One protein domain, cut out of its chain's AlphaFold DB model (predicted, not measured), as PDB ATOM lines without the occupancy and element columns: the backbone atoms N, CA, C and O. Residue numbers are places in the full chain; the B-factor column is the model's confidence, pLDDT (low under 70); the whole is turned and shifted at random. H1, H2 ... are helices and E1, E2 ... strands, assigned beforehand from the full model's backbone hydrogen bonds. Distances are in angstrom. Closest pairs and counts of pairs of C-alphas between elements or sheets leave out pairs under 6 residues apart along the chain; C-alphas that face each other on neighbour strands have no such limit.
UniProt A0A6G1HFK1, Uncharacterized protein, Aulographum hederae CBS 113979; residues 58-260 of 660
ATOM      1  N   CYS A  58       1.860  96.914  64.348       94.94
ATOM      2  CA  CYS A  58       2.564  98.094  63.897       94.94
ATOM      3  C   CYS A  58       3.867  98.323  64.652       94.94
ATOM      4  O   CYS A  58       4.021  97.942  65.813       94.94
ATOM      5  N   THR A  59       4.817  98.930  63.954       94.69
ATOM      6  CA  THR A  59       6.121  99.329  64.476       94.69
ATOM      7  C   THR A  59       6.323 100.800  64.189       94.69
ATOM      8  O   THR A  59       6.079 101.247  63.065       94.69
ATOM      9  N   ILE A  60       6.795 101.540  65.180       93.62
ATOM     10  CA  ILE A  60       7.122 102.952  65.032       93.62
ATOM     11  C   ILE A  60       8.627 103.132  65.264       93.62
ATOM     12  O   ILE A  60       9.101 102.866  66.371       93.62
ATOM     13  N   PRO A  61       9.418 103.523  64.250       91.75
ATOM     14  CA  PRO A  61      10.738 104.074  64.519       91.75
ATOM     15  C   PRO A  61      10.542 105.321  65.377       91.75
ATOM     16  O   PRO A  61       9.851 106.251  64.955       91.75
ATOM     17  N   ILE A  62      11.082 105.315  66.599       86.69
ATOM     18  CA  ILE A  62      10.999 106.495  67.460       86.69
ATOM     19  C   ILE A  62      11.702 107.629  66.706       86.69
ATOM     20  O   ILE A  62      12.869 107.457  66.345       86.69
ATOM     21  N   PRO A  63      11.020 108.753  66.428       85.56
ATOM     22  CA  PRO A  63      11.645 109.865  65.734       85.56
ATOM     23  C   PRO A  63      12.879 110.313  66.513       85.56
ATOM     24  O   PRO A  63      12.859 110.379  67.746       85.56
ATOM     25  N   GLU A  64      13.963 110.600  65.803       82.94
ATOM     26  CA  GLU A  64      15.163 111.149  66.425       82.94
ATOM     27  C   GLU A  64      14.861 112.574  66.875       82.94
ATOM     28  O   GLU A  64      14.857 113.513  66.078       82.94
ATOM     29  N   ALA A  65      14.568 112.724  68.163       84.00
ATOM     30  CA  ALA A  65      14.488 114.030  68.775       84.00
ATOM     31  C   ALA A  65      15.903 114.454  69.186       84.00
ATOM     32  O   ALA A  65      16.623 113.766  69.912       84.00
ATOM     33  N   GLY A  66      16.330 115.585  68.640       84.06
ATOM     34  CA  GLY A  66      17.638 116.158  68.891       84.06
ATOM     35  C   GLY A  66      17.583 117.109  70.074       84.06
ATOM     36  O   GLY A  66      16.652 117.897  70.209       84.06
ATOM     37  N   ILE A  67      18.612 117.077  70.910       84.81
ATOM     38  CA  ILE A  67      18.914 118.184  71.813       84.81
ATOM     39  C   ILE A  67      20.023 118.985  71.139       84.81
ATOM     40  O   ILE A  67      21.146 118.509  70.995       84.81
ATOM     41  N   LEU A  68      19.706 120.187  70.677       86.50
ATOM     42  CA  LEU A  68      20.692 121.178  70.269       86.50
ATOM     43  C   LEU A  68      21.198 121.852  71.540       86.50
ATOM     44  O   LEU A  68      20.525 122.696  72.115       86.50
ATOM     45  N   GLY A  69      22.358 121.443  72.022       89.31
ATOM     46  CA  GLY A  69      22.863 121.880  73.315       89.31
ATOM     47  C   GLY A  69      24.369 122.029  73.316       89.31
ATOM     48  O   GLY A  69      24.995 122.264  72.280       89.31
ATOM     49  N   TRP A  70      24.941 121.885  74.503       89.50
ATOM     50  CA  TRP A  70      26.362 122.052  74.753       89.50
ATOM     51  C   TRP A  70      26.960 120.700  75.125       89.50
ATOM     52  O   TRP A  70      26.636 120.125  76.161       89.50
ATOM     53  N   LEU A  71      27.820 120.173  74.257       89.12
ATOM     54  CA  LEU A  71      28.504 118.903  74.466       89.12
ATOM     55  C   LEU A  71      29.901 119.150  75.042       89.12
ATOM     56  O   LEU A  71      30.571 120.085  74.593       89.12
ATOM     57  N   PRO A  72      30.363 118.333  76.006       89.50
ATOM     58  CA  PRO A  72      31.726 118.434  76.513       89.50
ATOM     59  C   PRO A  72      32.733 118.183  75.383       89.50
ATOM     60  O   PRO A  72      32.545 117.276  74.567       89.50
ATOM     61  N   ILE A  73      33.793 118.992  75.328       88.31
ATOM     62  CA  ILE A  73      34.830 118.881  74.298       88.31
ATOM     63  C   ILE A  73      35.990 118.037  74.820       88.31
ATOM     64  O   ILE A  73      36.642 118.382  75.802       88.31
ATOM     65  N   ASN A  74      36.359 116.996  74.075       88.75
ATOM     66  CA  ASN A  74      37.673 116.391  74.261       88.75
ATOM     67  C   ASN A  74      38.731 117.269  73.591       88.75
ATOM     68  O   ASN A  74      38.818 117.339  72.360       88.75
ATOM     69  N   PHE A  75      39.518 117.968  74.403       87.19
ATOM     70  CA  PHE A  75      40.560 118.847  73.895       87.19
ATOM     71  C   PHE A  75      41.752 118.055  73.368       87.19
ATOM     72  O   PHE A  75      42.419 117.343  74.115       87.19
ATOM     73  N   THR A  76      42.048 118.213  72.081       90.06
ATOM     74  CA  THR A  76      43.230 117.623  71.436       90.06
ATOM     75  C   THR A  76      44.357 118.635  71.254       90.06
ATOM     76  O   THR A  76      45.485 118.267  70.936       90.06
ATOM     77  N   THR A  77      44.071 119.927  71.416       90.56
ATOM     78  CA  THR A  77      45.035 121.018  71.242       90.56
ATOM     79  C   THR A  77      44.694 122.164  72.182       90.56
ATOM     80  O   THR A  77      43.523 122.420  72.453       90.56
ATOM     81  N   THR A  78      45.718 122.873  72.646       91.69
ATOM     82  CA  THR A  78      45.599 124.047  73.512       91.69
ATOM     83  C   THR A  78      46.185 125.261  72.795       91.69
ATOM     84  O   THR A  78      47.288 125.177  72.260       91.69
ATOM     85  N   ILE A  79      45.456 126.377  72.762       91.62
ATOM     86  CA  ILE A  79      45.825 127.607  72.048       91.62
ATOM     87  C   ILE A  79      45.689 128.794  73.001       91.62
ATOM     88  O   ILE A  79      44.596 129.044  73.500       91.62
ATOM     89  N   THR A  80      46.747 129.576  73.219       94.81
ATOM     90  CA  THR A  80      46.626 130.850  73.949       94.81
ATOM     91  C   THR A  80      45.964 131.896  73.053       94.81
ATOM     92  O   THR A  80      46.601 132.486  72.183       94.81
ATOM     93  N   ALA A  81      44.677 132.135  73.279       94.06
ATOM     94  CA  ALA A  81      43.845 133.062  72.519       94.06
ATOM     95  C   ALA A  81      44.070 134.531  72.873       94.06
ATOM     96  O   ALA A  81      43.893 135.416  72.036       94.06
ATOM     97  N   ALA A  82      44.393 134.797  74.133       93.50
ATOM     98  CA  ALA A  82      44.543 136.146  74.637       93.50
ATOM     99  C   ALA A  82      45.521 136.192  75.809       93.50
ATOM    100  O   ALA A  82      45.721 135.204  76.509       93.50
ATOM    101  N   THR A  83      46.079 137.372  76.042       92.88
ATOM    102  CA  THR A  83      46.860 137.708  77.226       92.88
ATOM    103  C   THR A  83      46.147 138.824  77.982       92.88
ATOM    104  O   THR A  83      45.998 139.936  77.472       92.88
ATOM    105  N   VAL A  84      45.707 138.556  79.207       91.81
ATOM    106  CA  VAL A  84      45.214 139.569  80.141       91.81
ATOM    107  C   VAL A  84      46.410 140.185  80.853       91.81
ATOM    108  O   VAL A  84      47.120 139.532  81.611       91.81
ATOM    109  N   VAL A  85      46.645 141.468  80.611       94.38
ATOM    110  CA  VAL A  85      47.680 142.245  81.287       94.38
ATOM    111  C   VAL A  85      47.042 142.989  82.458       94.38
ATOM    112  O   VAL A  85      46.262 143.925  82.265       94.38
ATOM    113  N   ALA A  86      47.380 142.581  83.677       94.62
ATOM    114  CA  ALA A  86      47.093 143.321  84.896       94.62
ATOM    115  C   ALA A  86      48.130 144.440  85.049       94.62
ATOM    116  O   ALA A  86      49.297 144.198  85.349       94.62
ATOM    117  N   ILE A  87      47.720 145.678  84.815       94.75
ATOM    118  CA  ILE A  87      48.563 146.859  84.978       94.75
ATOM    119  C   ILE A  87      48.347 147.391  86.393       94.75
ATOM    120  O   ILE A  87      47.300 147.964  86.701       94.75
ATOM    121  N   VAL A  88      49.335 147.178  87.257       95.56
ATOM    122  CA  VAL A  88      49.334 147.612  88.655       95.56
ATOM    123  C   VAL A  88      50.080 148.936  88.758       95.56
ATOM    124  O   VAL A  88      51.287 149.005  88.526       95.56
ATOM    125  N   ASN A  89      49.365 149.990  89.138       94.38
ATOM    126  CA  ASN A  89      49.954 151.269  89.498       94.38
ATOM    127  C   ASN A  89      50.221 151.284  91.002       94.38
ATOM    128  O   ASN A  89      49.296 151.412  91.810       94.38
ATOM    129  N   THR A  90      51.488 151.143  91.384       95.38
ATOM    130  CA  THR A  90      51.871 151.071  92.801       95.38
ATOM    131  C   THR A  90      51.749 152.407  93.519       95.38
ATOM    132  O   THR A  90      51.572 152.424  94.733       95.38
ATOM    133  N   ASP A  91      51.821 153.519  92.788       93.00
ATOM    134  CA  ASP A  91      51.807 154.861  93.375       93.00
ATOM    135  C   ASP A  91      50.370 155.339  93.628       93.00
ATOM    136  O   ASP A  91      50.094 155.992  94.633       93.00
ATOM    137  N   ALA A  92      49.441 154.975  92.739       92.44
ATOM    138  CA  ALA A  92      48.010 155.231  92.882       92.44
ATOM    139  C   ALA A  92      47.270 154.121  93.651       92.44
ATOM    140  O   ALA A  92      46.108 154.306  94.010       92.44
ATOM    141  N   ASN A  93      47.924 152.981  93.900       92.69
ATOM    142  CA  ASN A  93      47.316 151.773  94.461       92.69
ATOM    143  C   ASN A  93      46.071 151.320  93.668       92.69
ATOM    144  O   ASN A  93      45.023 151.010  94.236       92.69
ATOM    145  N   THR A  94      46.181 151.321  92.337       93.81
ATOM    146  CA  THR A  94      45.104 150.912  91.422       93.81
ATOM    147  C   THR A  94      45.576 149.813  90.484       93.81
ATOM    148  O   THR A  94      46.689 149.892  89.967       93.81
ATOM    149  N   THR A  95      44.705 148.857  90.172       93.94
ATOM    150  CA  THR A  95      44.944 147.840  89.141       93.94
ATOM    151  C   THR A  95      43.937 148.021  88.016       93.94
ATOM    152  O   THR A  95      42.739 148.128  88.275       93.94
ATOM    153  N   ARG A  96      44.408 148.044  86.767       92.31
ATOM    154  CA  ARG A  96      43.551 147.968  85.576       92.31
ATOM    155  C   ARG A  96      43.902 146.737  84.754       92.31
ATOM    156  O   ARG A  96      45.046 146.301  84.763       92.31
ATOM    157  N   TYR A  97      42.934 146.200  84.028       92.00
ATOM    158  CA  TYR A  97      43.130 145.041  83.162       92.00
ATOM    159  C   TYR A  97      42.992 145.463  81.705       92.00
ATOM    160  O   TYR A  97      42.105 146.247  81.366       92.00
ATOM    161  N   THR A  98      43.862 144.943  80.847       92.94
ATOM    162  CA  THR A  98      43.699 145.023  79.394       92.94
ATOM    163  C   THR A  98      43.862 143.636  78.801       92.94
ATOM    164  O   THR A  98      44.751 142.895  79.207       92.94
ATOM    165  N   THR A  99      43.019 143.282  77.841       91.50
ATOM    166  CA  THR A  99      43.105 141.998  77.140       91.50
ATOM    167  C   THR A  99      43.711 142.234  75.770       91.50
ATOM    168  O   THR A  99      43.216 143.060  75.003       91.50
ATOM    169  N   ILE A 100      44.790 141.526  75.466       92.12
ATOM    170  CA  ILE A 100      45.445 141.530  74.162       92.12
ATOM    171  C   ILE A 100      45.113 140.196  73.505       92.12
ATOM    172  O   ILE A 100      45.499 139.155  74.022       92.12
ATOM    173  N   TYR A 101      44.370 140.208  72.402       92.56
ATOM    174  CA  TYR A 101      44.087 138.987  71.653       92.56
ATOM    175  C   TYR A 101      45.303 138.607  70.811       92.56
ATOM    176  O   TYR A 101      45.878 139.463  70.137       92.56
ATOM    177  N   ASN A 102      45.695 137.338  70.873       93.88
ATOM    178  CA  ASN A 102      46.788 136.799  70.078       93.88
ATOM    179  C   ASN A 102      46.287 136.444  68.673       93.88
ATOM    180  O   ASN A 102      45.112 136.112  68.488       93.88
ATOM    181  N   ASP A 103      47.192 136.448  67.693       94.75
ATOM    182  CA  ASP A 103      46.901 135.871  66.382       94.75
ATOM    183  C   ASP A 103      46.673 134.360  66.534       94.75
ATOM    184  O   ASP A 103      47.530 133.628  67.037       94.75
ATOM    185  N   LEU A 104      45.497 133.886  66.121       93.50
ATOM    186  CA  LEU A 104      45.162 132.466  66.196       93.50
ATOM    187  C   LEU A 104      45.832 131.699  65.047       93.50
ATOM    188  O   LEU A 104      45.938 132.232  63.937       93.50
ATOM    189  N   PRO A 105      46.229 130.428  65.255       94.56
ATOM    190  CA  PRO A 105      46.687 129.585  64.161       94.56
ATOM    191  C   PRO A 105      45.618 129.460  63.066       94.56
ATOM    192  O   PRO A 105      44.415 129.480  63.341       94.56
ATOM    193  N   SER A 106      46.055 129.296  61.813       94.69
ATOM    194  CA  SER A 106      45.143 129.123  60.677       94.69
ATOM    195  C   SER A 106      44.150 127.982  60.931       94.69
ATOM    196  O   SER A 106      44.542 126.897  61.357       94.69
ATOM    197  N   GLY A 107      42.865 128.236  60.668       91.38
ATOM    198  CA  GLY A 107      41.774 127.282  60.895       91.38
ATOM    199  C   GLY A 107      41.088 127.390  62.259       91.38
ATOM    200  O   GLY A 107      40.050 126.761  62.448       91.38
ATOM    201  N   PHE A 108      41.596 128.213  63.181       90.88
ATOM    202  CA  PHE A 108      40.952 128.460  64.471       90.88
ATOM    203  C   PHE A 108      40.290 129.835  64.513       90.88
ATOM    204  O   PHE A 108      40.828 130.829  64.032       90.88
ATOM    205  N   THR A 109      39.108 129.889  65.121       92.62
ATOM    206  CA  THR A 109      38.390 131.132  65.423       92.62
ATOM    207  C   THR A 109      37.907 131.065  66.861       92.62
ATOM    208  O   THR A 109      37.562 129.984  67.343       92.62
ATOM    209  N   LEU A 110      37.917 132.201  67.566       90.31
ATOM    210  CA  LEU A 110      37.334 132.238  68.902       90.31
ATOM    211  C   LEU A 110      35.827 132.040  68.793       90.31
ATOM    212  O   LEU A 110      35.197 132.662  67.932       90.31
ATOM    213  N   PRO A 111      35.241 131.206  69.662       90.25
ATOM    214  CA  PRO A 111      33.804 131.072  69.685       90.25
ATOM    215  C   PRO A 111      33.182 132.419  70.085       90.25
ATOM    216  O   PRO A 111      33.720 133.112  70.955       90.25
ATOM    217  N   PRO A 112      32.070 132.824  69.454       93.19
ATOM    218  CA  PRO A 112      31.449 134.101  69.759       93.19
ATOM    219  C   PRO A 112      30.905 134.091  71.189       93.19
ATOM    220  O   PRO A 112      30.344 133.094  71.641       93.19
ATOM    221  N   THR A 113      31.038 135.205  71.903       94.06
ATOM    222  CA  THR A 113      30.520 135.375  73.267       94.06
ATOM    223  C   THR A 113      29.502 136.510  73.328       94.06
ATOM    224  O   THR A 113      29.544 137.452  72.533       94.06
ATOM    225  N   ASN A 114      28.557 136.425  74.265       91.81
ATOM    226  CA  ASN A 114      27.626 137.519  74.551       91.81
ATOM    227  C   ASN A 114      28.255 138.563  75.498       91.81
ATOM    228  O   ASN A 114      29.393 138.431  75.949       91.81
ATOM    229  N   SER A 115      27.494 139.602  75.853       89.50
ATOM    230  CA  SER A 115      27.941 140.653  76.780       89.50
ATOM    231  C   SER A 115      28.235 140.165  78.205       89.50
ATOM    232  O   SER A 115      28.882 140.886  78.958       89.50
ATOM    233  N   ALA A 116      27.763 138.974  78.589       86.31
ATOM    234  CA  ALA A 116      28.095 138.337  79.864       86.31
ATOM    235  C   ALA A 116      29.394 137.507  79.790       86.31
ATOM    236  O   ALA A 116      29.809 136.933  80.793       86.31
ATOM    237  N   GLY A 117      30.042 137.442  78.620       88.81
ATOM    238  CA  GLY A 117      31.239 136.634  78.381       88.81
ATOM    239  C   GLY A 117      30.944 135.157  78.133       88.81
ATOM    240  O   GLY A 117      31.869 134.372  77.953       88.81
ATOM    241  N   THR A 118      29.671 134.773  78.095       91.44
ATOM    242  CA  THR A 118      29.254 133.392  77.889       91.44
ATOM    243  C   THR A 118      29.310 133.029  76.415       91.44
ATOM    244  O   THR A 118      28.922 133.834  75.563       91.44
ATOM    245  N   GLN A 119      29.771 131.819  76.113       92.88
ATOM    246  CA  GLN A 119      29.821 131.305  74.754       92.88
ATOM    247  C   GLN A 119      28.429 131.302  74.127       92.88
ATOM    248  O   GLN A 119      27.424 131.016  74.776       92.88
ATOM    249  N   THR A 120      28.365 131.632  72.849       94.44
ATOM    250  CA  THR A 120      27.143 131.617  72.060       94.44
ATOM    251  C   THR A 120      27.382 130.908  70.742       94.44
ATOM    252  O   THR A 120      28.514 130.769  70.284       94.44
ATOM    253  N   THR A 121      26.310 130.457  70.114       93.31
ATOM    254  CA  THR A 121      26.327 130.021  68.725       93.31
ATOM    255  C   THR A 121      24.974 130.301  68.090       93.31
ATOM    256  O   THR A 121      23.961 130.362  68.783       93.31
ATOM    257  N   THR A 122      24.939 130.460  66.772       91.94
ATOM    258  CA  THR A 122      23.679 130.449  66.025       91.94
ATOM    259  C   THR A 122      23.512 129.070  65.412       91.94
ATOM    260  O   THR A 122      24.362 128.637  64.638       91.94
ATOM    261  N   VAL A 123      22.428 128.381  65.757       87.38
ATOM    262  CA  VAL A 123      22.090 127.082  65.177       87.38
ATOM    263  C   VAL A 123      20.910 127.263  64.240       87.38
ATOM    264  O   VAL A 123      19.900 127.854  64.621       87.38
ATOM    265  N   SER A 124      21.055 126.745  63.023       87.69
ATOM    266  CA  SER A 124      19.990 126.677  62.029       87.69
ATOM    267  C   SER A 124      19.689 125.217  61.713       87.69
ATOM    268  O   SER A 124      20.610 124.455  61.424       87.69
ATOM    269  N   LYS A 125      18.415 124.831  61.754       84.44
ATOM    270  CA  LYS A 125      17.945 123.498  61.377       84.44
ATOM    271  C   LYS A 125      16.860 123.606  60.316       84.44
ATOM    272  O   LYS A 125      15.882 124.324  60.498       84.44
ATOM    273  N   ASP A 126      17.063 122.895  59.215       86.50
ATOM    274  CA  ASP A 126      16.083 122.734  58.145       86.50
ATOM    275  C   ASP A 126      15.244 121.478  58.416       86.50
ATOM    276  O   ASP A 126      15.792 120.409  58.699       86.50
ATOM    277  N   TYR A 127      13.919 121.605  58.353       84.38
ATOM    278  CA  TYR A 127      12.992 120.486  58.539       84.38
ATOM    279  C   TYR A 127      12.586 119.804  57.227       84.38
ATOM    280  O   TYR A 127      11.794 118.861  57.242       84.38
ATOM    281  N   GLY A 128      13.109 120.257  56.084       82.06
ATOM    282  CA  GLY A 128      12.866 119.666  54.768       82.06
ATOM    283  C   GLY A 128      11.491 119.980  54.166       82.06
ATOM    284  O   GLY A 128      11.224 119.605  53.026       82.06
ATOM    285  N   ASP A 129      10.621 120.694  54.882       82.69
ATOM    286  CA  ASP A 129       9.355 121.238  54.372       82.69
ATOM    287  C   ASP A 129       9.489 122.693  53.881       82.69
ATOM    288  O   ASP A 129       8.490 123.366  53.622       82.69
ATOM    289  N   GLY A 130      10.731 123.167  53.740       85.81
ATOM    290  CA  GLY A 130      11.068 124.549  53.408       85.81
ATOM    291  C   GLY A 130      11.096 125.482  54.619       85.81
ATOM    292  O   GLY A 130      11.375 126.669  54.449       85.81
ATOM    293  N   THR A 131      10.825 124.981  55.830       82.94
ATOM    294  CA  THR A 131      10.993 125.758  57.058       82.94
ATOM    295  C   THR A 131      12.392 125.562  57.638       82.94
ATOM    296  O   THR A 131      12.879 124.447  57.821       82.94
ATOM    297  N   THR A 132      13.051 126.678  57.944       87.31
ATOM    298  CA  THR A 132      14.318 126.699  58.675       87.31
ATOM    299  C   THR A 132      14.089 127.373  60.013       87.31
ATOM    300  O   THR A 132      13.615 128.509  60.074       87.31
ATOM    301  N   PHE A 133      14.437 126.685  61.091       84.31
ATOM    302  CA  PHE A 133      14.485 127.274  62.417       84.31
ATOM    303  C   PHE A 133      15.897 127.759  62.708       84.31
ATOM    304  O   PHE A 133      16.840 126.977  62.632       84.31
ATOM    305  N   THR A 134      16.032 129.032  63.070       88.94
ATOM    306  CA  THR A 134      17.301 129.629  63.489       88.94
ATOM    307  C   THR A 134      17.153 130.192  64.892       88.94
ATOM    308  O   THR A 134      16.237 130.969  65.160       88.94
ATOM    309  N   THR A 135      18.073 129.830  65.782       88.38
ATOM    310  CA  THR A 135      18.122 130.354  67.148       88.38
ATOM    311  C   THR A 135      19.552 130.613  67.593       88.38
ATOM    312  O   THR A 135      20.496 129.995  67.096       88.38
ATOM    313  N   VAL A 136      19.712 131.526  68.547       90.31
ATOM    314  CA  VAL A 136      20.982 131.745  69.237       90.31
ATOM    315  C   VAL A 136      20.965 130.928  70.522       90.31
ATOM    316  O   VAL A 136      20.146 131.175  71.405       90.31
ATOM    317  N   LEU A 137      21.880 129.970  70.630       90.44
ATOM    318  CA  LEU A 137      22.157 129.275  71.881       90.44
ATOM    319  C   LEU A 137      23.207 130.074  72.637       90.44
ATOM    320  O   LEU A 137      24.261 130.385  72.086       90.44
ATOM    321  N   ALA A 138      22.935 130.392  73.895       92.06
ATOM    322  CA  ALA A 138      23.937 130.905  74.816       92.06
ATOM    323  C   ALA A 138      24.239 129.807  75.818       92.06
ATOM    324  O   ALA A 138      23.315 129.162  76.297       92.06
ATOM    325  N   TYR A 139      25.499 129.569  76.159       90.88
ATOM    326  CA  TYR A 139      25.783 128.627  77.221       90.88
ATOM    327  C   TYR A 139      25.048 129.103  78.502       90.88
ATOM    328  O   TYR A 139      25.022 130.292  78.809       90.88
ATOM    329  N   PRO A 140      24.316 128.231  79.198       90.12
ATOM    330  CA  PRO A 140      24.331 126.798  79.007       90.12
ATOM    331  C   PRO A 140      22.974 126.276  78.479       90.12
ATOM    332  O   PRO A 140      22.580 125.145  78.735       90.12
ATOM    333  N   THR A 141      22.223 127.122  77.765       88.19
ATOM    334  CA  THR A 141      20.887 126.825  77.239       88.19
ATOM    335  C   THR A 141      20.926 125.696  76.222       88.19
ATOM    336  O   THR A 141      21.747 125.714  75.303       88.19
ATOM    337  N   GLU A 142      19.968 124.788  76.332       86.38
ATOM    338  CA  GLU A 142      19.710 123.739  75.354       86.38
ATOM    339  C   GLU A 142      18.446 124.067  74.561       86.38
ATOM    340  O   GLU A 142      17.646 124.912  74.960       86.38
ATOM    341  N   PHE A 143      18.289 123.413  73.418       83.44
ATOM    342  CA  PHE A 143      17.123 123.489  72.569       83.44
ATOM    343  C   PHE A 143      16.697 122.089  72.134       83.44
ATOM    344  O   PHE A 143      17.333 121.436  71.312       83.44
ATOM    345  N   GLN A 144      15.607 121.617  72.713       84.88
ATOM    346  CA  GLN A 144      14.971 120.357  72.357       84.88
ATOM    347  C   GLN A 144      14.133 120.482  71.084       84.88
ATOM    348  O   GLN A 144      13.285 121.367  70.973       84.88
ATOM    349  N   ASP A 145      14.346 119.551  70.159       85.62
ATOM    350  CA  ASP A 145      13.688 119.514  68.864       85.62
ATOM    351  C   ASP A 145      13.364 118.081  68.418       85.62
ATOM    352  O   ASP A 145      14.034 117.126  68.796       85.62
ATOM    353  N   TYR A 146      12.354 117.920  67.574       86.69
ATOM    354  CA  TYR A 146      11.929 116.652  66.985       86.69
ATOM    355  C   TYR A 146      11.574 116.865  65.508       86.69
ATOM    356  O   TYR A 146      11.430 117.997  65.064       86.69
ATOM    357  N   PRO A 147      11.482 115.819  64.680       86.62
ATOM    358  CA  PRO A 147      11.120 115.992  63.275       86.62
ATOM    359  C   PRO A 147       9.700 116.568  63.121       86.62
ATOM    360  O   PRO A 147       8.851 116.350  63.978       86.62
ATOM    361  N   THR A 148       9.392 117.243  62.009       89.50
ATOM    362  CA  THR A 148       8.026 117.740  61.710       89.50
ATOM    363  C   THR A 148       7.053 116.626  61.310       89.50
ATOM    364  O   THR A 148       5.834 116.818  61.294       89.50
ATOM    365  N   ALA A 149       7.581 115.439  61.017       90.81
ATOM    366  CA  ALA A 149       6.818 114.257  60.661       90.81
ATOM    367  C   ALA A 149       7.460 112.986  61.229       90.81
ATOM    368  O   ALA A 149       8.672 112.908  61.403       90.81
ATOM    369  N   TYR A 150       6.647 111.965  61.467       92.62
ATOM    370  CA  TYR A 150       7.087 110.627  61.848       92.62
ATOM    371  C   TYR A 150       6.494 109.590  60.901       92.62
ATOM    372  O   TYR A 150       5.473 109.814  60.251       92.62
ATOM    373  N   ASN A 151       7.147 108.439  60.796       93.50
ATOM    374  CA  ASN A 151       6.659 107.318  60.004       93.50
ATOM    375  C   ASN A 151       6.368 106.142  60.932       93.50
ATOM    376  O   ASN A 151       7.018 105.986  61.960       93.50
ATOM    377  N   TRP A 152       5.418 105.297  60.562       95.19
ATOM    378  CA  TRP A 152       5.160 104.030  61.238       95.19
ATOM    379  C   TRP A 152       4.744 102.990  60.199       95.19
ATOM    380  O   TRP A 152       4.204 103.326  59.146       95.19
ATOM    381  N   ALA A 153       5.015 101.717  60.467       95.31
ATOM    382  CA  ALA A 153       4.699 100.612  59.567       95.31
ATOM    383  C   ALA A 153       3.644  99.698  60.191       95.31
ATOM    384  O   ALA A 153       3.608  99.537  61.407       95.31
ATOM    385  N   GLY A 154       2.814  99.062  59.360       94.69
ATOM    386  CA  GLY A 154       1.831  98.070  59.800       94.69
ATOM    387  C   GLY A 154       0.380  98.554  59.776       94.69
ATOM    388  O   GLY A 154       0.011  99.383  58.945       94.69
ATOM    389  N   THR A 155      -0.465  97.983  60.638       94.00
ATOM    390  CA  THR A 155      -1.885  98.365  60.787       94.00
ATOM    391  C   THR A 155      -2.169  98.759  62.231       94.00
ATOM    392  O   THR A 155      -1.806  98.024  63.148       94.00
ATOM    393  N   LEU A 156      -2.827  99.905  62.408       93.25
ATOM    394  CA  LEU A 156      -3.169 100.504  63.697       93.25
ATOM    395  C   LEU A 156      -4.677 100.755  63.755       93.25
ATOM    396  O   LEU A 156      -5.262 101.259  62.791       93.25
ATOM    397  N   GLN A 157      -5.309 100.422  64.879       92.25
ATOM    398  CA  GLN A 157      -6.691 100.815  65.128       92.25
ATOM    399  C   GLN A 157      -6.715 102.295  65.528       92.25
ATOM    400  O   GLN A 157      -6.061 102.722  66.471       92.25
ATOM    401  N   THR A 158      -7.459 103.086  64.772       89.94
ATOM    402  CA  THR A 158      -7.624 104.533  64.934       89.94
ATOM    403  C   THR A 158      -9.114 104.859  64.978       89.94
ATOM    404  O   THR A 158      -9.959 103.961  65.003       89.94
ATOM    405  N   THR A 159      -9.456 106.138  64.995       89.12
ATOM    406  CA  THR A 159     -10.841 106.599  65.003       89.12
ATOM    407  C   THR A 159     -11.041 107.552  63.831       89.12
ATOM    408  O   THR A 159     -10.197 108.412  63.595       89.12
ATOM    409  N   ASN A 160     -12.108 107.369  63.050       85.31
ATOM    410  CA  ASN A 160     -12.432 108.291  61.960       85.31
ATOM    411  C   ASN A 160     -13.017 109.611  62.510       85.31
ATOM    412  O   ASN A 160     -13.205 109.771  63.718       85.31
ATOM    413  N   SER A 161     -13.341 110.554  61.621       85.88
ATOM    414  CA  SER A 161     -13.959 111.839  61.988       85.88
ATOM    415  C   SER A 161     -15.288 111.704  62.742       85.88
ATOM    416  O   SER A 161     -15.651 112.607  63.487       85.88
ATOM    417  N   ASP A 162     -15.991 110.580  62.580       88.75
ATOM    418  CA  ASP A 162     -17.288 110.300  63.212       88.75
ATOM    419  C   ASP A 162     -17.147 109.599  64.571       88.75
ATOM    420  O   ASP A 162     -18.128 109.118  65.142       88.75
ATOM    421  N   GLY A 163     -15.920 109.461  65.077       87.06
ATOM    422  CA  GLY A 163     -15.666 108.729  66.309       87.06
ATOM    423  C   GLY A 163     -15.700 107.205  66.141       87.06
ATOM    424  O   GLY A 163     -15.544 106.500  67.124       87.06
ATOM    425  N   GLN A 164     -15.876 106.644  64.944       87.38
ATOM    426  CA  GLN A 164     -15.948 105.189  64.764       87.38
ATOM    427  C   GLN A 164     -14.555 104.547  64.671       87.38
ATOM    428  O   GLN A 164     -13.666 105.106  64.017       87.38
ATOM    429  N   PRO A 165     -14.346 103.359  65.279       86.69
ATOM    430  CA  PRO A 165     -13.101 102.615  65.131       86.69
ATOM    431  C   PRO A 165     -12.856 102.276  63.655       86.69
ATOM    432  O   PRO A 165     -13.715 101.729  62.967       86.69
ATOM    433  N   THR A 166     -11.668 102.606  63.163       91.38
ATOM    434  CA  THR A 166     -11.229 102.332  61.792       91.38
ATOM    435  C   THR A 166      -9.769 101.907  61.781       91.38
ATOM    436  O   THR A 166      -9.032 102.143  62.735       91.38
ATOM    437  N   CYS A 167      -9.317 101.284  60.702       92.56
ATOM    438  CA  CYS A 167      -7.960 100.767  60.611       92.56
ATOM    439  C   CYS A 167      -7.135 101.643  59.689       92.56
ATOM    440  O   CYS A 167      -7.400 101.722  58.490       92.56
ATOM    441  N   SER A 168      -6.123 102.283  60.261       92.75
ATOM    442  CA  SER A 168      -5.141 103.032  59.496       92.75
ATOM    443  C   SER A 168      -4.008 102.100  59.074       92.75
ATOM    444  O   SER A 168      -3.677 101.141  59.780       92.75
ATOM    445  N   LYS A 169      -3.425 102.358  57.903       94.12
ATOM    446  CA  LYS A 169      -2.184 101.722  57.451       94.12
ATOM    447  C   LYS A 169      -1.024 102.680  57.687       94.12
ATOM    448  O   LYS A 169      -1.196 103.891  57.573       94.12
ATOM    449  N   GLY A 170       0.142 102.107  57.973       92.38
ATOM    450  CA  GLY A 170       1.388 102.840  58.161       92.38
ATOM    451  C   GLY A 170       1.701 103.824  57.035       92.38
ATOM    452  O   GLY A 170       1.352 103.589  55.875       92.38
ATOM    453  N   GLY A 171       2.365 104.919  57.389       92.81
ATOM    454  CA  GLY A 171       2.777 105.972  56.472       92.81
ATOM    455  C   GLY A 171       3.311 107.196  57.211       92.81
ATOM    456  O   GLY A 171       3.270 107.266  58.440       92.81
ATOM    457  N   LEU A 172       3.791 108.170  56.435       92.50
ATOM    458  CA  LEU A 172       4.288 109.442  56.951       92.50
ATOM    459  C   LEU A 172       3.129 110.270  57.523       92.50
ATOM    460  O   LEU A 172       2.174 110.575  56.810       92.50
ATOM    461  N   GLN A 173       3.229 110.642  58.794       92.50
ATOM    462  CA  GLN A 173       2.291 111.502  59.509       92.50
ATOM    463  C   GLN A 173       3.006 112.779  59.933       92.50
ATOM    464  O   GLN A 173       4.146 112.728  60.389       92.50
ATOM    465  N   LYS A 174       2.350 113.931  59.782       91.00
ATOM    466  CA  LYS A 174       2.862 115.203  60.305       91.00
ATOM    467  C   LYS A 174       2.448 115.347  61.761       91.00
ATOM    468  O   LYS A 174       1.312 115.024  62.095       91.00
ATOM    469  N   PHE A 175       3.333 115.866  62.604       88.38
ATOM    470  CA  PHE A 175       2.933 116.210  63.963       88.38
ATOM    471  C   PHE A 175       1.881 117.335  63.933       88.38
ATOM    472  O   PHE A 175       2.047 118.290  63.168       88.38
ATOM    473  N   PRO A 176       0.813 117.265  64.755       81.06
ATOM    474  CA  PRO A 176      -0.251 118.277  64.774       81.06
ATOM    475  C   PRO A 176       0.241 119.686  65.112       81.06
ATOM    476  O   PRO A 176      -0.342 120.684  64.696       81.06
ATOM    477  N   SER A 177       1.319 119.764  65.884       76.75
ATOM    478  CA  SER A 177       1.997 121.000  66.222       76.75
ATOM    479  C   SER A 177       3.473 120.696  66.405       76.75
ATOM    480  O   SER A 177       3.802 119.702  67.048       76.75
ATOM    481  N   HIS A 178       4.330 121.573  65.891       70.06
ATOM    482  CA  HIS A 178       5.759 121.589  66.180       70.06
ATOM    483  C   HIS A 178       6.085 122.850  66.998       70.06
ATOM    484  O   HIS A 178       6.680 123.796  66.480       70.06
ATOM    485  N   PRO A 179       5.569 122.998  68.240       66.12
ATOM    486  CA  PRO A 179       6.008 124.095  69.075       66.12
ATOM    487  C   PRO A 179       7.483 123.884  69.390       66.12
ATOM    488  O   PRO A 179       7.882 122.820  69.868       66.12
ATOM    489  N   LEU A 180       8.265 124.936  69.175       62.28
ATOM    490  CA  LEU A 180       9.570 125.084  69.799       62.28
ATOM    491  C   LEU A 180       9.348 124.901  71.307       62.28
ATOM    492  O   LEU A 180       8.657 125.720  71.921       62.28
ATOM    493  N   PHE A 181       9.833 123.803  71.893       63.78
ATOM    494  CA  PHE A 181       9.575 123.531  73.304       63.78
ATOM    495  C   PHE A 181      10.181 124.661  74.143       63.78
ATOM    496  O   PHE A 181      11.389 124.876  74.178       63.78
ATOM    497  N   SER A 182       9.316 125.428  74.793       51.12
ATOM    498  CA  SER A 182       9.675 126.463  75.751       51.12
ATOM    499  C   SER A 182       8.742 126.317  76.955       51.12
ATOM    500  O   SER A 182       7.539 126.136  76.754       51.12
ATOM    501  N   PRO A 183       9.256 126.356  78.195       54.72
ATOM    502  CA  PRO A 183      10.641 126.594  78.561       54.72
ATOM    503  C   PRO A 183      11.456 125.306  78.499       54.72
ATOM    504  O   PRO A 183      11.005 124.233  78.901       54.72
ATOM    505  N   GLN A 184      12.685 125.452  78.020       66.12
ATOM    506  CA  GLN A 184      13.704 124.417  78.084       66.12
ATOM    507  C   GLN A 184      13.920 124.055  79.563       66.12
ATOM    508  O   GLN A 184      13.985 124.968  80.398       66.12
ATOM    509  N   PRO A 185      13.955 122.762  79.931       60.28
ATOM    510  CA  PRO A 185      14.229 122.374  81.310       60.28
ATOM    511  C   PRO A 185      15.544 123.011  81.760       60.28
ATOM    512  O   PRO A 185      16.449 123.172  80.947       60.28
ATOM    513  N   SER A 186      15.649 123.378  83.045       60.53
ATOM    514  CA  SER A 186      16.931 123.802  83.606       60.53
ATOM    515  C   SER A 186      17.937 122.677  83.356       60.53
ATOM    516  O   SER A 186      17.748 121.582  83.890       60.53
ATOM    517  N   PRO A 187      18.942 122.908  82.506       59.66
ATOM    518  CA  PRO A 187      19.839 121.854  82.066       59.66
ATOM    519  C   PRO A 187      20.579 121.253  83.264       59.66
ATOM    520  O   PRO A 187      21.145 121.962  84.098       59.66
ATOM    521  N   THR A 188      20.555 119.926  83.367       61.03
ATOM    522  CA  THR A 188      21.455 119.171  84.242       61.03
ATOM    523  C   THR A 188      22.721 118.898  83.453       61.03
ATOM    524  O   THR A 188      22.747 117.984  82.630       61.03
ATOM    525  N   PHE A 189      23.756 119.707  83.669       65.75
ATOM    526  CA  PHE A 189      24.997 119.551  82.921       65.75
ATOM    527  C   PHE A 189      25.684 118.241  83.271       65.75
ATOM    528  O   PHE A 189      25.937 117.991  84.455       65.75
ATOM    529  N   PRO A 190      26.067 117.433  82.268       64.50
ATOM    530  CA  PRO A 190      27.108 116.459  82.500       64.50
ATOM    531  C   PRO A 190      28.363 117.241  82.895       64.50
ATOM    532  O   PRO A 190      28.866 118.078  82.140       64.50
ATOM    533  N   HIS A 191      28.819 117.009  84.122       75.12
ATOM    534  CA  HIS A 191      30.071 117.553  84.624       75.12
ATOM    535  C   HIS A 191      31.203 117.119  83.688       75.12
ATOM    536  O   HIS A 191      31.326 115.942  83.342       75.12
ATOM    537  N   HIS A 192      31.981 118.087  83.205       80.38
ATOM    538  CA  HIS A 192      33.110 117.795  82.337       80.38
ATOM    539  C   HIS A 192      34.196 117.089  83.159       80.38
ATOM    540  O   HIS A 192      34.669 117.645  84.144       80.38
ATOM    541  N   SER A 193      34.651 115.904  82.742       82.38
ATOM    542  CA  SER A 193      35.616 115.083  83.503       82.38
ATOM    543  C   SER A 193      36.930 115.802  83.836       82.38
ATOM    544  O   SER A 193      37.545 115.527  84.863       82.38
ATOM    545  N   ASN A 194      37.353 116.736  82.980       80.38
ATOM    546  CA  ASN A 194      38.536 117.580  83.201       80.38
ATOM    547  C   ASN A 194      38.338 118.720  84.223       80.38
ATOM    548  O   ASN A 194      39.315 119.369  84.589       80.38
ATOM    549  N   LEU A 195      37.112 119.004  84.672       81.38
ATOM    550  CA  LEU A 195      36.864 119.965  85.746       81.38
ATOM    551  C   LEU A 195      36.949 119.249  87.100       81.38
ATOM    552  O   LEU A 195      36.501 118.114  87.223       81.38
ATOM    553  N   PRO A 196      37.465 119.881  88.167       84.00
ATOM    554  CA  PRO A 196      37.302 119.339  89.510       84.00
ATOM    555  C   PRO A 196      35.807 119.179  89.859       84.00
ATOM    556  O   PRO A 196      34.999 119.993  89.403       84.00
ATOM    557  N   PRO A 197      35.413 118.202  90.700       78.00
ATOM    558  CA  PRO A 197      34.010 117.857  90.988       78.00
ATOM    559  C   PRO A 197      33.131 118.970  91.599       78.00
ATOM    560  O   PRO A 197      31.954 118.743  91.841       78.00
ATOM    561  N   ASN A 198      33.657 120.180  91.814       81.38
ATOM    562  CA  ASN A 198      32.926 121.338  92.340       81.38
ATOM    563  C   ASN A 198      33.151 122.628  91.531       81.38
ATOM    564  O   ASN A 198      32.751 123.707  91.963       81.38
ATOM    565  N   VAL A 199      33.821 122.548  90.378       80.56
ATOM    566  CA  VAL A 199      34.016 123.704  89.501       80.56
ATOM    567  C   VAL A 199      32.932 123.674  88.437       80.56
ATOM    568  O   VAL A 199      32.841 122.732  87.654       80.56
ATOM    569  N   THR A 200      32.100 124.711  88.429       84.50
ATOM    570  CA  THR A 200      31.134 124.941  87.353       84.50
ATOM    571  C   THR A 200      31.791 125.831  86.310       84.50
ATOM    572  O   THR A 200      32.277 126.915  86.635       84.50
ATOM    573  N   ASP A 201      31.800 125.385  85.061       88.19
ATOM    574  CA  ASP A 201      32.113 126.257  83.940       88.19
ATOM    575  C   ASP A 201      30.923 127.194  83.739       88.19
ATOM    576  O   ASP A 201      29.868 126.762  83.310       88.19
ATOM    577  N   SER A 202      31.040 128.456  84.141       88.25
ATOM    578  CA  SER A 202      29.927 129.413  84.048       88.25
ATOM    579  C   SER A 202      29.809 130.068  82.671       88.25
ATOM    580  O   SER A 202      28.801 130.716  82.388       88.25
ATOM    581  N   VAL A 203      30.823 129.912  81.815       89.38
ATOM    582  CA  VAL A 203      30.917 130.618  80.530       89.38
ATOM    583  C   VAL A 203      30.985 129.678  79.323       89.38
ATOM    584  O   VAL A 203      30.845 130.153  78.199       89.38
ATOM    585  N   GLY A 204      31.131 128.370  79.537       90.25
ATOM    586  CA  GLY A 204      31.052 127.338  78.503       90.25
ATOM    587  C   GLY A 204      32.377 127.011  77.813       90.25
ATOM    588  O   GLY A 204      32.356 126.397  76.758       90.25
ATOM    589  N   VAL A 205      33.535 127.386  78.370       89.56
ATOM    590  CA  VAL A 205      34.853 127.125  77.743       89.56
ATOM    591  C   VAL A 205      35.101 125.634  77.472       89.56
ATOM    592  O   VAL A 205      35.812 125.290  76.531       89.56
ATOM    593  N   TYR A 206      34.523 124.751  78.285       90.00
ATOM    594  CA  TYR A 206      34.684 123.296  78.207       90.00
ATOM    595  C   TYR A 206      33.660 122.614  77.297       90.00
ATOM    596  O   TYR A 206      33.637 121.384  77.197       90.00
ATOM    597  N   TYR A 207      32.816 123.395  76.626       91.62
ATOM    598  CA  TYR A 207      31.712 122.884  75.837       91.62
ATOM    599  C   TYR A 207      31.725 123.451  74.414       91.62
ATOM    600  O   TYR A 207      32.194 124.551  74.141       91.62
ATOM    601  N   SER A 208      31.219 122.658  73.474       90.75
ATOM    602  CA  SER A 208      30.965 123.069  72.093       90.75
ATOM    603  C   SER A 208      29.478 122.944  71.838       90.75
ATOM    604  O   SER A 208      28.861 121.996  72.337       90.75
ATOM    605  N   PRO A 209      28.886 123.824  71.017       89.50
ATOM    606  CA  PRO A 209      27.556 123.543  70.526       89.50
ATOM    607  C   PRO A 209      27.561 122.226  69.753       89.50
ATOM    608  O   PRO A 209      28.489 121.933  68.992       89.50
ATOM    609  N   GLY A 210      26.525 121.431  69.962       87.38
ATOM    610  CA  GLY A 210      26.371 120.140  69.318       87.38
ATOM    611  C   GLY A 210      24.924 119.676  69.337       87.38
ATOM    612  O   GLY A 210      24.127 120.083  70.180       87.38
ATOM    613  N   ALA A 211      24.588 118.813  68.386       83.88
ATOM    614  CA  ALA A 211      23.328 118.094  68.390       83.88
ATOM    615  C   ALA A 211      23.554 116.731  69.052       83.88
ATOM    616  O   ALA A 211      24.250 115.877  68.504       83.88
ATOM    617  N   ALA A 212      22.972 116.523  70.227       79.00
ATOM    618  CA  ALA A 212      22.849 115.200  70.811       79.00
ATOM    619  C   ALA A 212      21.608 114.529  70.205       79.00
ATOM    620  O   ALA A 212      20.477 114.892  70.533       79.00
ATOM    621  N   GLY A 213      21.808 113.588  69.282       72.94
ATOM    622  CA  GLY A 213      20.724 112.756  68.754       72.94
ATOM    623  C   GLY A 213      20.337 111.687  69.772       72.94
ATOM    624  O   GLY A 213      21.038 110.694  69.909       72.94
ATOM    625  N   GLY A 214      19.253 111.885  70.516       70.50
ATOM    626  CA  GLY A 214      18.756 110.889  71.464       70.50
ATOM    627  C   GLY A 214      17.515 110.189  70.925       70.50
ATOM    628  O   GLY A 214      16.631 110.833  70.361       70.50
ATOM    629  N   SER A 215      17.380 108.882  71.162       73.19
ATOM    630  CA  SER A 215      16.031 108.319  71.233       73.19
ATOM    631  C   SER A 215      15.396 108.876  72.496       73.19
ATOM    632  O   SER A 215      15.823 108.582  73.613       73.19
ATOM    633  N   TRP A 216      14.405 109.740  72.324       82.75
ATOM    634  CA  TRP A 216      13.628 110.172  73.470       82.75
ATOM    635  C   TRP A 216      12.771 109.006  73.959       82.75
ATOM    636  O   TRP A 216      12.312 108.205  73.137       82.75
ATOM    637  N   PRO A 217      12.554 108.902  75.280       85.12
ATOM    638  CA  PRO A 217      11.676 107.889  75.840       85.12
ATOM    639  C   PRO A 217      10.313 107.932  75.139       85.12
ATOM    640  O   PRO A 217       9.786 109.010  74.857       85.12
ATOM    641  N   GLN A 218       9.731 106.769  74.847       87.12
ATOM    642  CA  GLN A 218       8.409 106.678  74.214       87.12
ATOM    643  C   GLN A 218       7.352 107.444  75.030       87.12
ATOM    644  O   GLN A 218       6.441 108.052  74.468       87.12
ATOM    645  N   GLU A 219       7.537 107.491  76.349       88.12
ATOM    646  CA  GLU A 219       6.743 108.236  77.320       88.12
ATOM    647  C   GLU A 219       6.674 109.736  76.999       88.12
ATOM    648  O   GLU A 219       5.644 110.373  77.226       88.12
ATOM    649  N   PHE A 220       7.744 110.315  76.442       88.19
ATOM    650  CA  PHE A 220       7.732 111.706  76.002       88.19
ATOM    651  C   PHE A 220       6.737 111.914  74.861       88.19
ATOM    652  O   PHE A 220       5.883 112.791  74.957       88.19
ATOM    653  N   TYR A 221       6.805 111.089  73.812       89.19
ATOM    654  CA  TYR A 221       5.908 111.208  72.661       89.19
ATOM    655  C   TYR A 221       4.453 110.932  73.034       89.19
ATOM    656  O   TYR A 221       3.557 111.636  72.582       89.19
ATOM    657  N   GLN A 222       4.213 109.962  73.916       91.06
ATOM    658  CA  GLN A 222       2.883 109.689  74.461       91.06
ATOM    659  C   GLN A 222       2.321 110.893  75.233       91.06
ATOM    660  O   GLN A 222       1.147 111.232  75.091       91.06
ATOM    661  N   SER A 223       3.158 111.559  76.032       89.44
ATOM    662  CA  SER A 223       2.774 112.738  76.815       89.44
ATOM    663  C   SER A 223       2.563 113.982  75.944       89.44
ATOM    664  O   SER A 223       1.591 114.712  76.128       89.44
ATOM    665  N   ALA A 224       3.452 114.216  74.975       86.38
ATOM    666  CA  ALA A 224       3.397 115.366  74.076       86.38
ATOM    667  C   ALA A 224       2.282 115.242  73.023       86.38
ATOM    668  O   ALA A 224       1.691 116.248  72.634       86.38
ATOM    669  N   PHE A 225       1.964 114.015  72.595       89.44
ATOM    670  CA  PHE A 225       0.993 113.728  71.538       89.44
ATOM    671  C   PHE A 225      -0.038 112.680  71.987       89.44
ATOM    672  O   PHE A 225      -0.123 111.595  71.409       89.44
ATOM    673  N   PRO A 226      -0.891 112.992  72.981       89.88
ATOM    674  CA  PRO A 226      -1.856 112.031  73.524       89.88
ATOM    675  C   PRO A 226      -2.914 111.578  72.501       89.88
ATOM    676  O   PRO A 226      -3.569 110.552  72.694       89.88
ATOM    677  N   GLY A 227      -3.098 112.334  71.411       89.12
ATOM    678  CA  GLY A 227      -3.961 111.960  70.289       89.12
ATOM    679  C   GLY A 227      -3.338 110.947  69.322       89.12
ATOM    680  O   GLY A 227      -4.068 110.297  68.575       89.12
ATOM    681  N   GLU A 228      -2.017 110.764  69.348       91.50
ATOM    682  CA  GLU A 228      -1.296 109.963  68.361       91.50
ATOM    683  C   GLU A 228      -1.131 108.512  68.816       91.50
ATOM    684  O   GLU A 228      -0.123 108.111  69.401       91.50
ATOM    685  N   LYS A 229      -2.134 107.686  68.495       91.94
ATOM    686  CA  LYS A 229      -2.203 106.261  68.873       91.94
ATOM    687  C   LYS A 229      -0.980 105.436  68.474       91.94
ATOM    688  O   LYS A 229      -0.663 104.464  69.152       91.94
ATOM    689  N   ALA A 230      -0.250 105.840  67.434       93.62
ATOM    690  CA  ALA A 230       0.954 105.135  67.003       93.62
ATOM    691  C   ALA A 230       2.028 105.072  68.106       93.62
ATOM    692  O   ALA A 230       2.702 104.055  68.229       93.62
ATOM    693  N   PHE A 231       2.144 106.098  68.959       93.38
ATOM    694  CA  PHE A 231       3.086 106.084  70.086       93.38
ATOM    695  C   PHE A 231       2.625 105.228  71.267       93.38
ATOM    696  O   PHE A 231       3.428 104.961  72.155       93.38
ATOM    697  N   PHE A 232       1.365 104.796  71.310       93.12
ATOM    698  CA  PHE A 232       0.825 103.960  72.386       93.12
ATOM    699  C   PHE A 232       0.758 102.489  71.983       93.12
ATOM    700  O   PHE A 232       1.122 101.615  72.764       93.12
ATOM    701  N   ASP A 233       0.326 102.229  70.752       93.25
ATOM    702  CA  ASP A 233      -0.090 100.895  70.328       93.25
ATOM    703  C   ASP A 233       0.942 100.199  69.420       93.25
ATOM    704  O   ASP A 233       0.860  98.986  69.215       93.25
ATOM    705  N   CYS A 234       1.912 100.935  68.860       93.62
ATOM    706  CA  CYS A 234       2.971 100.359  68.030       93.62
ATOM    707  C   CYS A 234       4.228 100.037  68.838       93.62
ATOM    708  O   CYS A 234       4.611 100.766  69.750       93.62
ATOM    709  N   ASN A 235       4.914  98.959  68.454       93.50
ATOM    710  CA  ASN A 235       6.173  98.579  69.084       93.50
ATOM    711  C   ASN A 235       7.291  99.553  68.657       93.50
ATOM    712  O   ASN A 235       7.524  99.691  67.446       93.50
ATOM    713  N   PRO A 236       7.988 100.215  69.596       89.50
ATOM    714  CA  PRO A 236       9.077 101.122  69.260       89.50
ATOM    715  C   PRO A 236      10.267 100.367  68.654       89.50
ATOM    716  O   PRO A 236      10.601  99.257  69.075       89.50
ATOM    717  N   GLN A 237      10.944 100.981  67.683       86.50
ATOM    718  CA  GLN A 237      12.280 100.561  67.249       86.50
ATOM    719  C   GLN A 237      13.319 101.572  67.735       86.50
ATOM    720  O   GLN A 237      13.177 102.771  67.495       86.50
ATOM    721  N   ALA A 238      14.340 101.081  68.442       74.81
ATOM    722  CA  ALA A 238      15.420 101.901  68.980       74.81
ATOM    723  C   ALA A 238      16.401 102.341  67.880       74.81
ATOM    724  O   ALA A 238      16.718 101.565  66.976       74.81
ATOM    725  N   VAL A 239      16.905 103.568  67.999       61.44
ATOM    726  CA  VAL A 239      17.979 104.150  67.175       61.44
ATOM    727  C   VAL A 239      19.302 104.177  67.960       61.44
ATOM    728  O   VAL A 239      19.294 104.144  69.191       61.44
ATOM    729  N   GLY A 240      20.433 104.133  67.244       57.38
ATOM    730  CA  GLY A 240      21.781 103.900  67.792       57.38
ATOM    731  C   GLY A 240      22.400 105.063  68.600       57.38
ATOM    732  O   GLY A 240      21.793 106.123  68.719       57.38
ATOM    733  N   PRO A 241      23.604 104.863  69.181       55.69
ATOM    734  CA  PRO A 241      24.234 105.798  70.124       55.69
ATOM    735  C   PRO A 241      24.964 106.993  69.475       55.69
ATOM    736  O   PRO A 241      25.379 106.939  68.318       55.69
ATOM    737  N   ILE A 242      25.183 108.046  70.273       52.81
ATOM    738  CA  ILE A 242      25.879 109.302  69.922       52.81
ATOM    739  C   ILE A 242      27.407 109.151  70.066       52.81
ATOM    740  O   ILE A 242      27.883 108.440  70.951       52.81
ATOM    741  N   ILE A 243      28.180 109.858  69.232       59.50
ATOM    742  CA  ILE A 243      29.655 109.905  69.248       59.50
ATOM    743  C   ILE A 243      30.136 111.243  69.849       59.50
ATOM    744  O   ILE A 243      29.520 112.282  69.621       59.50
ATOM    745  N   ALA A 244      31.236 111.229  70.609       62.69
ATOM    746  CA  ALA A 244      31.838 112.425  71.211       62.69
ATOM    747  C   ALA A 244      32.526 113.349  70.180       62.69
ATOM    748  O   ALA A 244      33.053 112.885  69.168       62.69
ATOM    749  N   VAL A 245      32.575 114.653  70.478       76.56
ATOM    750  CA  VAL A 245      33.208 115.686  69.637       76.56
ATOM    751  C   VAL A 245      34.614 116.016  70.163       76.56
ATOM    752  O   VAL A 245      34.818 116.156  71.369       76.56
ATOM    753  N   ASN A 246      35.589 116.150  69.259       85.00
ATOM    754  CA  ASN A 246      36.956 116.594  69.572       85.00
ATOM    755  C   ASN A 246      37.138 118.069  69.172       85.00
ATOM    756  O   ASN A 246      36.610 118.483  68.140       85.00
ATOM    757  N   GLY A 247      37.908 118.847  69.939       85.81
ATOM    758  CA  GLY A 247      38.128 120.275  69.669       85.81
ATOM    759  C   GLY A 247      39.399 120.847  70.305       85.81
ATOM    760  O   GLY A 247      40.211 120.107  70.859       85.81
ATOM    761  N   ALA A 248      39.587 122.167  70.214       87.56
ATOM    762  CA  ALA A 248      40.717 122.876  70.825       87.56
ATOM    763  C   ALA A 248      40.281 123.724  72.026       87.56
ATOM    764  O   ALA A 248      39.198 124.306  72.024       87.56
ATOM    765  N   MET A 249      41.146 123.798  73.037       88.88
ATOM    766  CA  MET A 249      40.975 124.627  74.227       88.88
ATOM    767  C   MET A 249      41.635 125.982  74.003       88.88
ATOM    768  O   MET A 249      42.824 126.045  73.690       88.88
ATOM    769  N   PHE A 250      40.889 127.066  74.206       88.31
ATOM    770  CA  PHE A 250      41.430 128.420  74.152       88.31
ATOM    771  C   PHE A 250      41.776 128.902  75.561       88.31
ATOM    772  O   PHE A 250      40.896 129.060  76.403       88.31
ATOM    773  N   LEU A 251      43.060 129.132  75.819       90.12
ATOM    774  CA  LEU A 251      43.556 129.661  77.083       90.12
ATOM    775  C   LEU A 251      43.723 131.173  77.030       90.12
ATOM    776  O   LEU A 251      43.960 131.765  75.976       90.12
ATOM    777  N   THR A 252      43.626 131.782  78.206       89.56
ATOM    778  CA  THR A 252      44.015 133.168  78.425       89.56
ATOM    779  C   THR A 252      45.214 133.188  79.357       89.56
ATOM    780  O   THR A 252      45.106 132.736  80.496       89.56
ATOM    781  N   ASP A 253      46.335 133.723  78.890       90.19
ATOM    782  CA  ASP A 253      47.509 133.933  79.733       90.19
ATOM    783  C   ASP A 253      47.341 135.216  80.544       90.19
ATOM    784  O   ASP A 253      46.711 136.171  80.096       90.19
ATOM    785  N   THR A 254      47.895 135.262  81.755       90.94
ATOM    786  CA  THR A 254      47.886 136.476  82.581       90.94
ATOM    787  C   THR A 254      49.306 136.984  82.765       90.94
ATOM    788  O   THR A 254      50.186 136.242  83.187       90.94
ATOM    789  N   SER A 255      49.536 138.265  82.485       91.81
ATOM    790  CA  SER A 255      50.802 138.942  82.772       91.81
ATOM    791  C   SER A 255      50.563 140.157  83.660       91.81
ATOM    792  O   SER A 255      49.488 140.752  83.642       91.81
ATOM    793  N   THR A 256      51.557 140.528  84.465       93.00
ATOM    794  CA  THR A 256      51.481 141.721  85.316       93.00
ATOM    795  C   THR A 256      52.488 142.754  84.835       93.00
ATOM    796  O   THR A 256      53.672 142.458  84.699       93.00
ATOM    797  N   SER A 257      52.022 143.977  84.599       92.44
ATOM    798  CA  SER A 257      52.865 145.132  84.305       92.44
ATOM    799  C   SER A 257      52.799 146.105  85.474       92.44
ATOM    800  O   SER A 257      51.715 146.418  85.959       92.44
ATOM    801  N   ILE A 258      53.952 146.573  85.951       92.25
ATOM    802  CA  ILE A 258      54.026 147.553  87.036       92.25
ATOM    803  C   ILE A 258      54.306 148.917  86.419       92.25
ATOM    804  O   ILE A 258      55.373 149.126  85.839       92.25
ATOM    805  N   GLU A 259      53.373 149.853  86.575       92.75
ATOM    806  CA  GLU A 259      53.594 151.254  86.223       92.75
ATOM    807  C   GLU A 259      53.868 152.090  87.479       92.75
ATOM    808  O   GLU A 259      53.268 151.890  88.537       92.75
ATOM    809  N   LYS A 260      54.807 153.030  87.353       86.31
ATOM    810  CA  LYS A 260      55.104 154.050  88.363       86.31
ATOM    811  C   LYS A 260      54.803 155.424  87.778       86.31
ATOM    812  O   LYS A 260      55.055 155.658  86.596       86.31
TER     813      LYS A 260
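AT A GLANCE: This is residues 58 to 260 of the 660 residues of an uncharacterized protein of Aulographum hederae CBS 113979 (UniProt A0A6G1HFK1). A long rod of three strand-built parts in a row: a twisted four-strand sheet, E9 E8 E1 E11, at one end with H2 over one face; a small sandwich of E7 E2 E10 and E5 E6 in the middle; and a twisted ribbon, E4 E3 E12, at the other end. E1, E2 and E3 follow one another through the three parts. The printed part has 203 residues, mostly strand, with twelve named strands and two short named helices, in the order E1 to E10, H1, H2, E11, E12. The four-strand sheet and the ribbon are mixed, and the two sheets of the sandwich are antiparallel. The whole is loose, with a radius of gyration of the C-alphas of 24.3 A and spans of 89 by 35 by 30 A.

IN THESE COORDINATES: The four-strand sheet holds E9, residues 165 to 174, E8, 149 to 159, E1, 58 to 61, and E11, 235 to 237. E1 begins at C-alpha 58, (2.564, 98.094, 63.897). The helices are H1, residues 218 to 224, and H2, 230 to 233. The sandwich holds E7, 143 to 145, E2, 64 to 72, E10, 207 to 215 and 21.9 A long, E5, 120 to 126, and E6, 132 to 138. The ribbon holds E4, 94 to 101, E3, 74 to 89 and 40.0 A long, and E12, 246 to 259 and 41.9 A long, ending at C-alpha 259, (53.594, 151.254, 86.223).

HOW THE PARTS SIT: In the twisted sheet E9 E8 E1 E11, E8 and E9 form a hairpin, with N 158 and O 166 2.7 A apart. E8 and E1 are antiparallel, with N 153 and O 59 at 2.8 A, and E1 and E11 are parallel, with N 237 and O 60 at 2.9 A. H2 is on this sheet at a height of 7.1 A. H1 is not on it but touches H2, the closest C-alphas being those of Gln 222 and Phe 231, 5.7 A. In H1 every O i to N i+4 pair is within hydrogen-bond range; H2 is too short for one. E1 runs on into E2 at 26 degrees. E2 is antiparallel to E10, with N 71 and O 208 at 2.8 A, and to E7, with N 143 and O 68 at 2.7 A. This sheet and the hairpin E5 and E6, with N 121 and O 137 at 2.8 A, make a sandwich, two sheets face to face, and the parts that face each other are 9.4 A apart centre to centre. E2 and E3 meet only through their link. In the twisted ribbon, E3 and E4 form a hairpin, with N 87 and O 96 at 2.7 A, and E3 and E12 are parallel, with N 84 and O 253 at 2.7 A. E10 and E12 are near each other, with 5 pairs of C-alphas within 10 A.

THE WHOLE: The two C-alphas farthest apart, those of Gln 164 and Lys 260, are 89.4 A apart. The printed part has no cut. The links E4 to E5, 18 residues, and E9 to E10, 32 residues, are long. The mean pLDDT of the printed part is 86.4, and residues 179 to 190 and 239 to 244 are under 70.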